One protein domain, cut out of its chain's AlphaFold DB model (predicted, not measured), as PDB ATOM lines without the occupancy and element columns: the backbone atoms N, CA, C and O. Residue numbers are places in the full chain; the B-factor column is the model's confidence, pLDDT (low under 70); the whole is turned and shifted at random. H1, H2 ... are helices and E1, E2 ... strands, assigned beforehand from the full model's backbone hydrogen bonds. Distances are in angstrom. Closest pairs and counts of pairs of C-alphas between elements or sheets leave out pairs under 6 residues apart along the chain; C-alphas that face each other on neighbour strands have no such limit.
ATOM      1  N   THR A  43       1.020 -22.102  22.542       85.88
ATOM      2  CA  THR A  43       1.720 -20.822  22.396       85.88
ATOM      3  C   THR A  43       3.001 -21.067  21.619       85.88
ATOM      4  O   THR A  43       3.764 -21.961  21.966       85.88
ATOM      5  N   LEU A  44       3.240 -20.282  20.573       82.81
ATOM      6  CA  LEU A  44       4.498 -20.295  19.835       82.81
ATOM      7  C   LEU A  44       5.275 -19.030  20.196       82.81
ATOM      8  O   LEU A  44       4.758 -17.931  20.004       82.81
ATOM      9  N   ASP A  45       6.489 -19.193  20.710       87.25
ATOM     10  CA  ASP A  45       7.403 -18.087  20.999       87.25
ATOM     11  C   ASP A  45       8.780 -18.381  20.395       87.25
ATOM     12  O   ASP A  45       9.379 -19.430  20.654       87.25
ATOM     13  N   GLY A  46       9.239 -17.484  19.519       84.38
ATOM     14  CA  GLY A  46      10.376 -17.707  18.625       84.38
ATOM     15  C   GLY A  46      10.190 -18.972  17.781       84.38
ATOM     16  O   GLY A  46       9.457 -18.980  16.793       84.38
ATOM     17  N   ASN A  47      10.831 -20.058  18.210       76.94
ATOM     18  CA  ASN A  47      10.780 -21.379  17.578       76.94
ATOM     19  C   ASN A  47      10.333 -22.489  18.542       76.94
ATOM     20  O   ASN A  47      10.399 -23.670  18.197       76.94
ATOM     21  N   THR A  48       9.877 -22.122  19.739       78.50
ATOM     22  CA  THR A  48       9.467 -23.065  20.777       78.50
ATOM     23  C   THR A  48       7.950 -23.091  20.871       78.50
ATOM     24  O   THR A  48       7.305 -22.072  21.127       78.50
ATOM     25  N   LEU A  49       7.375 -24.272  20.656       82.75
ATOM     26  CA  LEU A  49       5.951 -24.510  20.829       82.75
ATOM     27  C   LEU A  49       5.680 -25.030  22.243       82.75
ATOM     28  O   LEU A  49       6.106 -26.124  22.606       82.75
ATOM     29  N   TYR A  50       4.909 -24.270  23.004       84.31
ATOM     30  CA  TYR A  50       4.423 -24.639  24.324       84.31
ATOM     31  C   TYR A  50       3.012 -25.204  24.206       84.31
ATOM     32  O   TYR A  50       2.109 -24.547  23.680       84.31
ATOM     33  N   ILE A  51       2.814 -26.414  24.720       86.38
ATOM     34  CA  ILE A  51       1.514 -27.091  24.765       86.38
ATOM     35  C   ILE A  51       1.234 -27.597  26.180       86.38
ATOM     36  O   ILE A  51       2.157 -27.766  26.978       86.38
ATOM     37  N   SER A  52      -0.036 -27.847  26.501       87.62
ATOM     38  CA  SER A  52      -0.393 -28.439  27.791       87.62
ATOM     39  C   SER A  52       0.081 -29.900  27.898       87.62
ATOM     40  O   SER A  52       0.196 -30.588  26.878       87.62
ATOM     41  N   PRO A  53       0.297 -30.423  29.121       83.88
ATOM     42  CA  PRO A  53       0.635 -31.834  29.329       83.88
ATOM     43  C   PRO A  53      -0.392 -32.802  28.728       83.88
ATOM     44  O   PRO A  53      -0.030 -33.861  28.223       83.88
ATOM     45  N   ASP A  54      -1.675 -32.435  28.735       83.94
ATOM     46  CA  ASP A  54      -2.735 -33.259  28.147       83.94
ATOM     47  C   ASP A  54      -2.645 -33.295  26.618       83.94
ATOM     48  O   ASP A  54      -2.828 -34.353  26.016       83.94
ATOM     49  N   ALA A  55      -2.284 -32.169  25.987       82.31
ATOM     50  CA  ALA A  55      -2.013 -32.116  24.554       82.31
ATOM     51  C   ALA A  55      -0.786 -32.966  24.194       82.31
ATOM     52  O   ALA A  55      -0.818 -33.718  23.225       82.31
ATOM     53  N   ALA A  56       0.275 -32.895  25.004       80.06
ATOM     54  CA  ALA A  56       1.470 -33.719  24.850       80.06
ATOM     55  C   ALA A  56       1.137 -35.219  24.898       80.06
ATOM     56  O   ALA A  56       1.497 -35.963  23.986       80.06
ATOM     57  N   LYS A  57       0.372 -35.653  25.906       82.12
ATOM     58  CA  LYS A  57      -0.093 -37.043  26.026       82.12
ATOM     59  C   LYS A  57      -0.964 -37.461  24.845       82.12
ATOM     60  O   LYS A  57      -0.770 -38.549  24.309       82.12
ATOM     61  N   ALA A  58      -1.879 -36.598  24.399       79.94
ATOM     62  CA  ALA A  58      -2.716 -36.852  23.225       79.94
ATOM     63  C   ALA A  58      -1.897 -36.984  21.926       79.94
ATOM     64  O   ALA A  58      -2.285 -37.728  21.028       79.94
ATOM     65  N   LEU A  59      -0.745 -36.312  21.837       77.69
ATOM     66  CA  LEU A  59       0.224 -36.457  20.743       77.69
ATOM     67  C   LEU A  59       1.136 -37.689  20.887       77.69
ATOM     68  O   LEU A  59       1.905 -37.985  19.968       77.69
ATOM     69  N   GLY A  60       1.032 -38.424  21.997       76.06
ATOM     70  CA  GLY A  60       1.806 -39.631  22.280       76.06
ATOM     71  C   GLY A  60       3.109 -39.390  23.043       76.06
ATOM     72  O   GLY A  60       3.956 -40.280  23.068       76.06
ATOM     73  N   TRP A  61       3.300 -38.218  23.654       79.06
ATOM     74  CA  TRP A  61       4.456 -37.947  24.511       79.06
ATOM     75  C   TRP A  61       4.226 -38.461  25.936       79.06
ATOM     76  O   TRP A  61       3.213 -38.150  26.568       79.06
ATOM     77  N   THR A  62       5.184 -39.228  26.454       75.44
ATOM     78  CA  THR A  62       5.185 -39.758  27.826       75.44
ATOM     79  C   THR A  62       6.513 -39.450  28.516       75.44
ATOM     80  O   THR A  62       7.540 -39.295  27.871       75.44
ATOM     81  N   GLU A  63       6.531 -39.395  29.848       70.44
ATOM     82  CA  GLU A  63       7.773 -39.169  30.617       70.44
ATOM     83  C   GLU A  63       8.818 -40.281  30.408       70.44
ATOM     84  O   GLU A  63      10.008 -40.079  30.625       70.44
ATOM     85  N   SER A  64       8.364 -41.458  29.974       67.00
ATOM     86  CA  SER A  64       9.177 -42.646  29.726       67.00
ATOM     87  C   SER A  64       9.636 -42.808  28.280       67.00
ATOM     88  O   SER A  64      10.360 -43.766  28.007       67.00
ATOM     89  N   THR A  65       9.195 -41.955  27.343       62.38
ATOM     90  CA  THR A  65       9.624 -42.102  25.948       62.38
ATOM     91  C   THR A  65      11.119 -41.774  25.886       62.38
ATOM     92  O   THR A  65      11.501 -40.656  26.235       62.38
ATOM     93  N   PRO A  66      11.989 -42.733  25.506       52.25
ATOM     94  CA  PRO A  66      13.409 -42.459  25.350       52.25
ATOM     95  C   PRO A  66      13.612 -41.341  24.325       52.25
ATOM     96  O   PRO A  66      12.728 -41.058  23.523       52.25
ATOM     97  N   ILE A  67      14.802 -40.747  24.345       55.78
ATOM     98  CA  ILE A  67      15.264 -39.564  23.591       55.78
ATOM     99  C   ILE A  67      14.927 -39.587  22.076       55.78
ATOM    100  O   ILE A  67      14.929 -38.536  21.433       55.78
ATOM    101  N   ASP A  68      14.544 -40.740  21.522       66.38
ATOM    102  CA  ASP A  68      13.871 -40.869  20.227       66.38
ATOM    103  C   ASP A  68      12.405 -40.404  20.314       66.38
ATOM    104  O   ASP A  68      11.449 -41.185  20.306       66.38
ATOM    105  N   GLY A  69      12.230 -39.087  20.426       68.44
ATOM    106  CA  GLY A  69      10.922 -38.444  20.447       68.44
ATOM    107  C   GLY A  69      10.079 -38.749  19.203       68.44
ATOM    108  O   GLY A  69      10.580 -39.095  18.132       68.44
ATOM    109  N   VAL A  70       8.761 -38.572  19.324       75.25
ATOM    110  CA  VAL A  70       7.838 -38.726  18.191       75.25
ATOM    111  C   VAL A  70       8.158 -37.656  17.137       75.25
ATOM    112  O   VAL A  70       8.045 -36.465  17.447       75.25
ATOM    113  N   PRO A  71       8.531 -38.023  15.896       82.69
ATOM    114  CA  PRO A  71       8.876 -37.042  14.880       82.69
ATOM    115  C   PRO A  71       7.615 -36.286  14.469       82.69
ATOM    116  O   PRO A  71       6.745 -36.829  13.790       82.69
ATOM    117  N   LEU A  72       7.509 -35.023  14.873       85.00
ATOM    118  CA  LEU A  72       6.397 -34.163  14.487       85.00
ATOM    119  C   LEU A  72       6.747 -33.323  13.260       85.00
ATOM    120  O   LEU A  72       7.900 -32.958  13.021       85.00
ATOM    121  N   ARG A  73       5.720 -32.985  12.487       88.19
ATOM    122  CA  ARG A  73       5.787 -31.984  11.429       88.19
ATOM    123  C   ARG A  73       4.712 -30.931  11.653       88.19
ATOM    124  O   ARG A  73       3.530 -31.255  11.775       88.19
ATOM    125  N   LEU A  74       5.142 -29.673  11.639       89.56
ATOM    126  CA  LEU A  74       4.272 -28.513  11.511       89.56
ATOM    127  C   LEU A  74       4.036 -28.240  10.019       89.56
ATOM    128  O   LEU A  74       4.987 -28.027   9.269       89.56
ATOM    129  N   SER A  75       2.776 -28.256   9.594       89.75
ATOM    130  CA  SER A  75       2.346 -27.902   8.239       89.75
ATOM    131  C   SER A  75       1.312 -26.790   8.328       89.75
ATOM    132  O   SER A  75       0.377 -26.886   9.116       89.75
ATOM    133  N   GLY A  76       1.455 -25.732   7.537       87.75
ATOM    134  CA  GLY A  76       0.500 -24.632   7.584       87.75
ATOM    135  C   GLY A  76       0.899 -23.417   6.765       87.75
ATOM    136  O   GLY A  76       1.991 -23.362   6.196       87.75
ATOM    137  N   TRP A  77      -0.001 -22.440   6.730       86.19
ATOM    138  CA  TRP A  77       0.260 -21.079   6.290       86.19
ATOM    139  C   TRP A  77      -0.417 -20.097   7.250       86.19
ATOM    140  O   TRP A  77      -1.571 -20.264   7.657       86.19
ATOM    141  N   GLY A  78       0.318 -19.048   7.608       76.19
ATOM    142  CA  GLY A  78      -0.225 -17.983   8.438       76.19
ATOM    143  C   GLY A  78      -1.171 -17.077   7.647       76.19
ATOM    144  O   GLY A  78      -0.956 -16.890   6.448       76.19
ATOM    145  N   PRO A  79      -2.200 -16.495   8.289       81.31
ATOM    146  CA  PRO A  79      -2.621 -16.699   9.684       81.31
ATOM    147  C   PRO A  79      -3.681 -17.806   9.873       81.31
ATOM    148  O   PRO A  79      -4.142 -18.019  10.990       81.31
ATOM    149  N   HIS A  80      -4.118 -18.479   8.804       80.62
ATOM    150  CA  HIS A  80      -5.399 -19.196   8.803       80.62
ATOM    151  C   HIS A  80      -5.324 -20.684   9.146       80.62
ATOM    152  O   HIS A  80      -6.313 -21.240   9.618       80.62
ATOM    153  N   TYR A  81      -4.197 -21.349   8.891       86.12
ATOM    154  CA  TYR A  81      -4.120 -22.796   9.051       86.12
ATOM    155  C   TYR A  81      -2.743 -23.243   9.517       86.12
ATOM    156  O   TYR A  81      -1.747 -23.042   8.826       86.12
ATOM    157  N   PHE A  82      -2.702 -23.930  10.654       87.75
ATOM    158  CA  PHE A  82      -1.531 -24.655  11.124       87.75
ATOM    159  C   PHE A  82      -1.971 -25.991  11.713       87.75
ATOM    160  O   PHE A  82      -2.926 -26.057  12.484       87.75
ATOM    161  N   ALA A  83      -1.257 -27.052  11.358       88.81
ATOM    162  CA  ALA A  83      -1.477 -28.402  11.839       88.81
ATOM    163  C   ALA A  83      -0.150 -29.021  12.276       88.81
ATOM    164  O   ALA A  83       0.852 -28.952  11.562       88.81
ATOM    165  N   ILE A  84      -0.161 -29.655  13.444       88.12
ATOM    166  CA  ILE A  84       0.967 -30.414  13.981       88.12
ATOM    167  C   ILE A  84       0.569 -31.878  13.942       88.12
ATOM    168  O   ILE A  84      -0.460 -32.263  14.493       88.12
ATOM    169  N   THR A  85       1.361 -32.688  13.254       89.00
ATOM    170  CA  THR A  85       1.037 -34.095  13.001       89.00
ATOM    171  C   THR A  85       2.265 -34.964  13.190       89.00
ATOM    172  O   THR A  85       3.396 -34.504  13.017       89.00
ATOM    173  N   GLN A  86       2.053 -36.232  13.534       87.38
ATOM    174  CA  GLN A  86       3.126 -37.219  13.523       87.38
ATOM    175  C   GLN A  86       3.560 -37.479  12.078       87.38
ATOM    176  O   GLN A  86       2.736 -37.789  11.211       87.38
ATOM    177  N   LYS A  87       4.857 -37.345  11.812       87.88
ATOM    178  CA  LYS A  87       5.441 -37.467  10.477       87.88
ATOM    179  C   LYS A  87       5.179 -38.862   9.909       87.88
ATOM    180  O   LYS A  87       5.435 -39.864  10.565       87.88
ATOM    181  N   GLY A  88       4.719 -38.917   8.662       87.62
ATOM    182  CA  GLY A  88       4.449 -40.172   7.957       87.62
ATOM    183  C   GLY A  88       3.071 -40.780   8.221       87.62
ATOM    184  O   GLY A  88       2.737 -41.774   7.584       87.62
ATOM    185  N   THR A  89       2.255 -40.187   9.095       89.31
ATOM    186  CA  THR A  89       0.858 -40.608   9.275       89.31
ATOM    187  C   THR A  89      -0.050 -40.073   8.167       89.31
ATOM    188  O   THR A  89       0.289 -39.116   7.461       89.31
ATOM    189  N   ASP A  90      -1.250 -40.645   8.042       93.00
ATOM    190  CA  ASP A  90      -2.281 -40.124   7.136       93.00
ATOM    191  C   ASP A  90      -2.654 -38.673   7.466       93.00
ATOM    192  O   ASP A  90      -2.906 -37.881   6.559       93.00
ATOM    193  N   ALA A  91      -2.605 -38.295   8.748       88.38
ATOM    194  CA  ALA A  91      -2.809 -36.917   9.181       88.38
ATOM    195  C   ALA A  91      -1.724 -35.974   8.627       88.38
ATOM    196  O   ALA A  91      -2.060 -34.903   8.123       88.38
ATOM    197  N   ASP A  92      -0.444 -36.373   8.644       92.06
ATOM    198  CA  ASP A  92       0.654 -35.608   8.019       92.06
ATOM    199  C   ASP A  92       0.462 -35.495   6.504       92.06
ATOM    200  O   ASP A  92       0.609 -34.417   5.924       92.06
ATOM    201  N   ARG A  93       0.080 -36.588   5.833       95.12
ATOM    202  CA  ARG A  93      -0.206 -36.555   4.393       95.12
ATOM    203  C   ARG A  93      -1.357 -35.605   4.067       95.12
ATOM    204  O   ARG A  93      -1.232 -34.828   3.122       95.12
ATOM    205  N   LEU A  94      -2.435 -35.648   4.847       94.25
ATOM    206  CA  LEU A  94      -3.593 -34.780   4.671       94.25
ATOM    207  C   LEU A  94      -3.231 -33.314   4.918       94.25
ATOM    208  O   LEU A  94      -3.506 -32.476   4.066       94.25
ATOM    209  N   ALA A  95      -2.559 -33.004   6.029       93.31
ATOM    210  CA  ALA A  95      -2.148 -31.641   6.354       93.31
ATOM    211  C   ALA A  95      -1.265 -31.035   5.252       93.31
ATOM    212  O   ALA A  95      -1.473 -29.891   4.847       93.31
ATOM    213  N   ARG A  96      -0.323 -31.811   4.702       94.50
ATOM    214  CA  ARG A  96       0.509 -31.367   3.576       94.50
ATOM    215  C   ARG A  96      -0.287 -31.151   2.299       94.50
ATOM    216  O   ARG A  96      -0.104 -30.121   1.661       94.50
ATOM    217  N   ALA A  97      -1.171 -32.083   1.947       92.94
ATOM    218  CA  ALA A  97      -2.017 -31.947   0.765       92.94
ATOM    219  C   ALA A  97      -2.915 -30.702   0.854       92.94
ATOM    220  O   ALA A  97      -3.089 -30.002  -0.139       92.94
ATOM    221  N   THR A  98      -3.417 -30.367   2.046       91.88
ATOM    222  CA  THR A  98      -4.177 -29.132   2.289       91.88
ATOM    223  C   THR A  98      -3.334 -27.884   2.023       91.88
ATOM    224  O   THR A  98      -3.796 -26.968   1.345       91.88
ATOM    225  N   VAL A  99      -2.087 -27.844   2.507       91.38
ATOM    226  CA  VAL A  99      -1.159 -26.721   2.265       91.38
ATOM    227  C   VAL A  99      -0.769 -26.606   0.791       91.38
ATOM    228  O   VAL A  99      -0.594 -25.507   0.276       91.38
ATOM    229  N   GLU A 100      -0.610 -27.726   0.096       91.38
ATOM    230  CA  GLU A 100      -0.305 -27.727  -1.335       91.38
ATOM    231  C   GLU A 100      -1.506 -27.248  -2.159       91.38
ATOM    232  O   GLU A 100      -1.371 -26.378  -3.018       91.38
ATOM    233  N   SER A 101      -2.698 -27.746  -1.829       89.88
ATOM    234  CA  SER A 101      -3.955 -27.346  -2.460       89.88
ATOM    235  C   SER A 101      -4.255 -25.859  -2.263       89.88
ATOM    236  O   SER A 101      -4.692 -25.195  -3.199       89.88
ATOM    237  N   SER A 102      -3.945 -25.286  -1.095       85.62
ATOM    238  CA  SER A 102      -4.167 -23.853  -0.844       85.62
ATOM    239  C   SER A 102      -3.300 -22.933  -1.710       85.62
ATOM    240  O   SER A 102      -3.625 -21.756  -1.880       85.62
ATOM    241  N   ARG A 103      -2.222 -23.459  -2.301       87.94
ATOM    242  CA  ARG A 103      -1.360 -22.747  -3.255       87.94
ATOM    243  C   ARG A 103      -1.777 -22.962  -4.712       87.94
ATOM    244  O   ARG A 103      -1.181 -22.360  -5.600       87.94
ATOM    245  N   ASN A 104      -2.769 -23.814  -4.976       92.56
ATOM    246  CA  ASN A 104      -3.251 -24.071  -6.326       92.56
ATOM    247  C   ASN A 104      -4.110 -22.886  -6.818       92.56
ATOM    248  O   ASN A 104      -5.109 -22.555  -6.173       92.56
ATOM    249  N   PRO A 105      -3.787 -22.274  -7.974       91.56
ATOM    250  CA  PRO A 105      -4.500 -21.098  -8.472       91.56
ATOM    251  C   PRO A 105      -5.973 -21.376  -8.797       91.56
ATOM    252  O   PRO A 105      -6.813 -20.496  -8.623       91.56
ATOM    253  N   VAL A 106      -6.310 -22.596  -9.227       92.69
ATOM    254  CA  VAL A 106      -7.701 -22.985  -9.506       92.69
ATOM    255  C   VAL A 106      -8.503 -23.009  -8.209       92.69
ATOM    256  O   VAL A 106      -9.587 -22.440  -8.146       92.69
ATOM    257  N   VAL A 107      -7.938 -23.607  -7.157       88.50
ATOM    258  CA  VAL A 107      -8.573 -23.676  -5.835       88.50
ATOM    259  C   VAL A 107      -8.757 -22.274  -5.260       88.50
ATOM    260  O   VAL A 107      -9.843 -21.953  -4.788       88.50
ATOM    261  N   GLN A 108      -7.741 -21.413  -5.354       89.19
ATOM    262  CA  GLN A 108      -7.840 -20.020  -4.912       89.19
ATOM    263  C   GLN A 108      -8.944 -19.258  -5.651       89.19
ATOM    264  O   GLN A 108      -9.764 -18.605  -5.011       89.19
ATOM    265  N   ALA A 109      -9.020 -19.384  -6.979       91.06
ATOM    266  CA  ALA A 109     -10.057 -18.731  -7.773       91.06
ATOM    267  C   ALA A 109     -11.467 -19.213  -7.396       91.06
ATOM    268  O   ALA A 109     -12.386 -18.401  -7.278       91.06
ATOM    269  N   THR A 110     -11.643 -20.518  -7.166       90.69
ATOM    270  CA  THR A 110     -12.917 -21.074  -6.694       90.69
ATOM    271  C   THR A 110     -13.285 -20.543  -5.309       90.69
ATOM    272  O   THR A 110     -14.416 -20.108  -5.119       90.69
ATOM    273  N   LEU A 111     -12.348 -20.525  -4.356       87.19
ATOM    274  CA  LEU A 111     -12.599 -20.016  -3.003       87.19
ATOM    275  C   LEU A 111     -12.971 -18.527  -3.003       87.19
ATOM    276  O   LEU A 111     -13.896 -18.130  -2.299       87.19
ATOM    277  N   GLU A 112     -12.306 -17.711  -3.820       90.06
ATOM    278  CA  GLU A 112     -12.639 -16.288  -3.969       90.06
ATOM    279  C   GLU A 112     -14.011 -16.068  -4.614       90.06
ATOM    280  O   GLU A 112     -14.729 -15.140  -4.243       90.06
ATOM    281  N   HIS A 113     -14.403 -16.916  -5.567       90.56
ATOM    282  CA  HIS A 113     -15.741 -16.861  -6.148       90.56
ATOM    283  C   HIS A 113     -16.816 -17.188  -5.105       90.56
ATOM    284  O   HIS A 113     -17.754 -16.411  -4.948       90.56
ATOM    285  N   LEU A 114     -16.634 -18.277  -4.349       89.56
ATOM    286  CA  LEU A 114     -17.565 -18.701  -3.298       89.56
ATOM    287  C   LEU A 114     -17.715 -17.642  -2.199       89.56
ATOM    288  O   LEU A 114     -18.820 -17.328  -1.770       89.56
ATOM    289  N   LYS A 115     -16.610 -17.012  -1.793       88.62
ATOM    290  CA  LYS A 115     -16.629 -15.943  -0.788       88.62
ATOM    291  C   LYS A 115     -17.480 -14.742  -1.214       88.62
ATOM    292  O   LYS A 115     -18.117 -14.115  -0.370       88.62
ATOM    293  N   LYS A 116     -17.472 -14.403  -2.506       86.12
ATOM    294  CA  LYS A 116     -18.280 -13.303  -3.054       86.12
ATOM    295  C   LYS A 116     -19.761 -13.658  -3.080       86.12
ATOM    296  O   LYS A 116     -20.565 -12.820  -2.702       86.12
ATOM    297  N   THR A 117     -20.100 -14.884  -3.475       84.00
ATOM    298  CA  THR A 117     -21.495 -15.342  -3.526       84.00
ATOM    299  C   THR A 117     -22.117 -15.520  -2.144       84.00
ATOM    300  O   THR A 117     -23.314 -15.332  -2.008       84.00
ATOM    301  N   ASP A 118     -21.323 -15.831  -1.115       74.19
ATOM    302  CA  ASP A 118     -21.808 -15.931   0.273       74.19
ATOM    303  C   ASP A 118     -22.039 -14.557   0.940       74.19
ATOM    304  O   ASP A 118     -22.554 -14.492   2.055       74.19
ATOM    305  N   SER A 119     -21.617 -13.461   0.298       64.88
ATOM    306  CA  SER A 119     -21.738 -12.091   0.823       64.88
ATOM    307  C   SER A 119     -22.882 -11.280   0.187       64.88
ATOM    308  O   SER A 119     -23.054 -10.118   0.560       64.88
TER     309      SER A 119
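Overview. This is residues 43 to 119 of the 120 residues of an uncharacterized protein of Gymnopilus dilepis (UniProt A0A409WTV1). A two-stranded hairpin, E3 and E4, with helix H2 packed lengthwise on one side of it makes the middle of a loose, drawn-out domain; at one end lie a smaller hairpin, E1 and E2, the short helix H1 and a looping link, and at the other end helix H3 sticks out with residues 105 to 110 and 112 to 117. H3 turns off from H2 at a wide angle, and the link between H1 and E3 sticks out with residues 63 to 68. The printed part has 77 residues, with four named strands and three named helices in the order E1 E2 H1 E3 E4 H2 H3. There are two sheets of two strands each, E1 - E2 and E3 - E4, both antiparallel, and the class is mixed, helices and strands. The whole is loose, with a radius of gyration of the C-alphas of 16.5 A, and the C-alphas span 52 by 24 by 21 A, a rod.

Arrangement. E1, residues 43 to 45, and E2, residues 48 to 51, are antiparallel neighbours and form a hairpin, with an angle of 164 degrees between their directions. N 43 and O 50 are within hydrogen-bond range at 2.9 A, as are N 50 and O 43 at 2.8 A. H1, residues 53 to 58, follows E2 after a tight link of 1 residue, and E1 and H1 are apart. E3, residues 72 to 77, and E4, residues 81 to 86, form the second hairpin, antiparallel at 166 degrees. Across it N 75 and O 83 are within hydrogen-bond range at 2.8 A, and so are N 83 and O 75 at 2.8 A. E2 is apart from both E3 and E4, and H1 is apart from E4. H2, residues 90 to 101, has 9 pairs of C-alphas within 8 A with E3, the closest being those of Gly 76 and Val 99, 6.0 A apart. With E4 it has 6 such pairs, the closest being those of Thr 85 and Asp 92 at 5.2 A. H3, residues 105 to 117, is close to H2 but not clearly touching it: their closest C-alphas, those of Ser 101 and Val 107, are 6.8 A apart. The lines of H2 and H3 are about perpendicular, at 80 degrees. H3 is apart from E3 and from E4. In H1, H2 and H3 every O i to N i+4 pair is within hydrogen-bond range.

Along the chain. E1 begins at C-alpha 43, at (1.720, -20.822, 22.396), and is 6.5 A long from first to last C-alpha. E2 is 9.8 A long and H1 8.6 A. E3 runs 16.6 A from C-alpha 72, at (6.397, -34.163, 14.487), to C-alpha 77, and E4 runs 16.7 A from C-alpha 81 to C-alpha 86. H2 is 16.1 A long. H3, the longest helix with 13 residues, is 18.6 A long and ends at C-alpha 117, at (-21.495, -15.342, -3.526).

Size, cuts and confidence. The two C-alphas farthest apart are those of Ser 64 and Thr 117, at 52.8 A. Without the stretches that stand free, the body has 49 residues and spans 39 by 24 by 14 A. The printed part has no cut. The link from H1 to E3, residues 59 to 71, is long with 13 residues, and the other five links are tight. The mean pLDDT of the printed part is 84.0, and the model's confidence is low, under 70, at residues 64 to 69 and at residue 119.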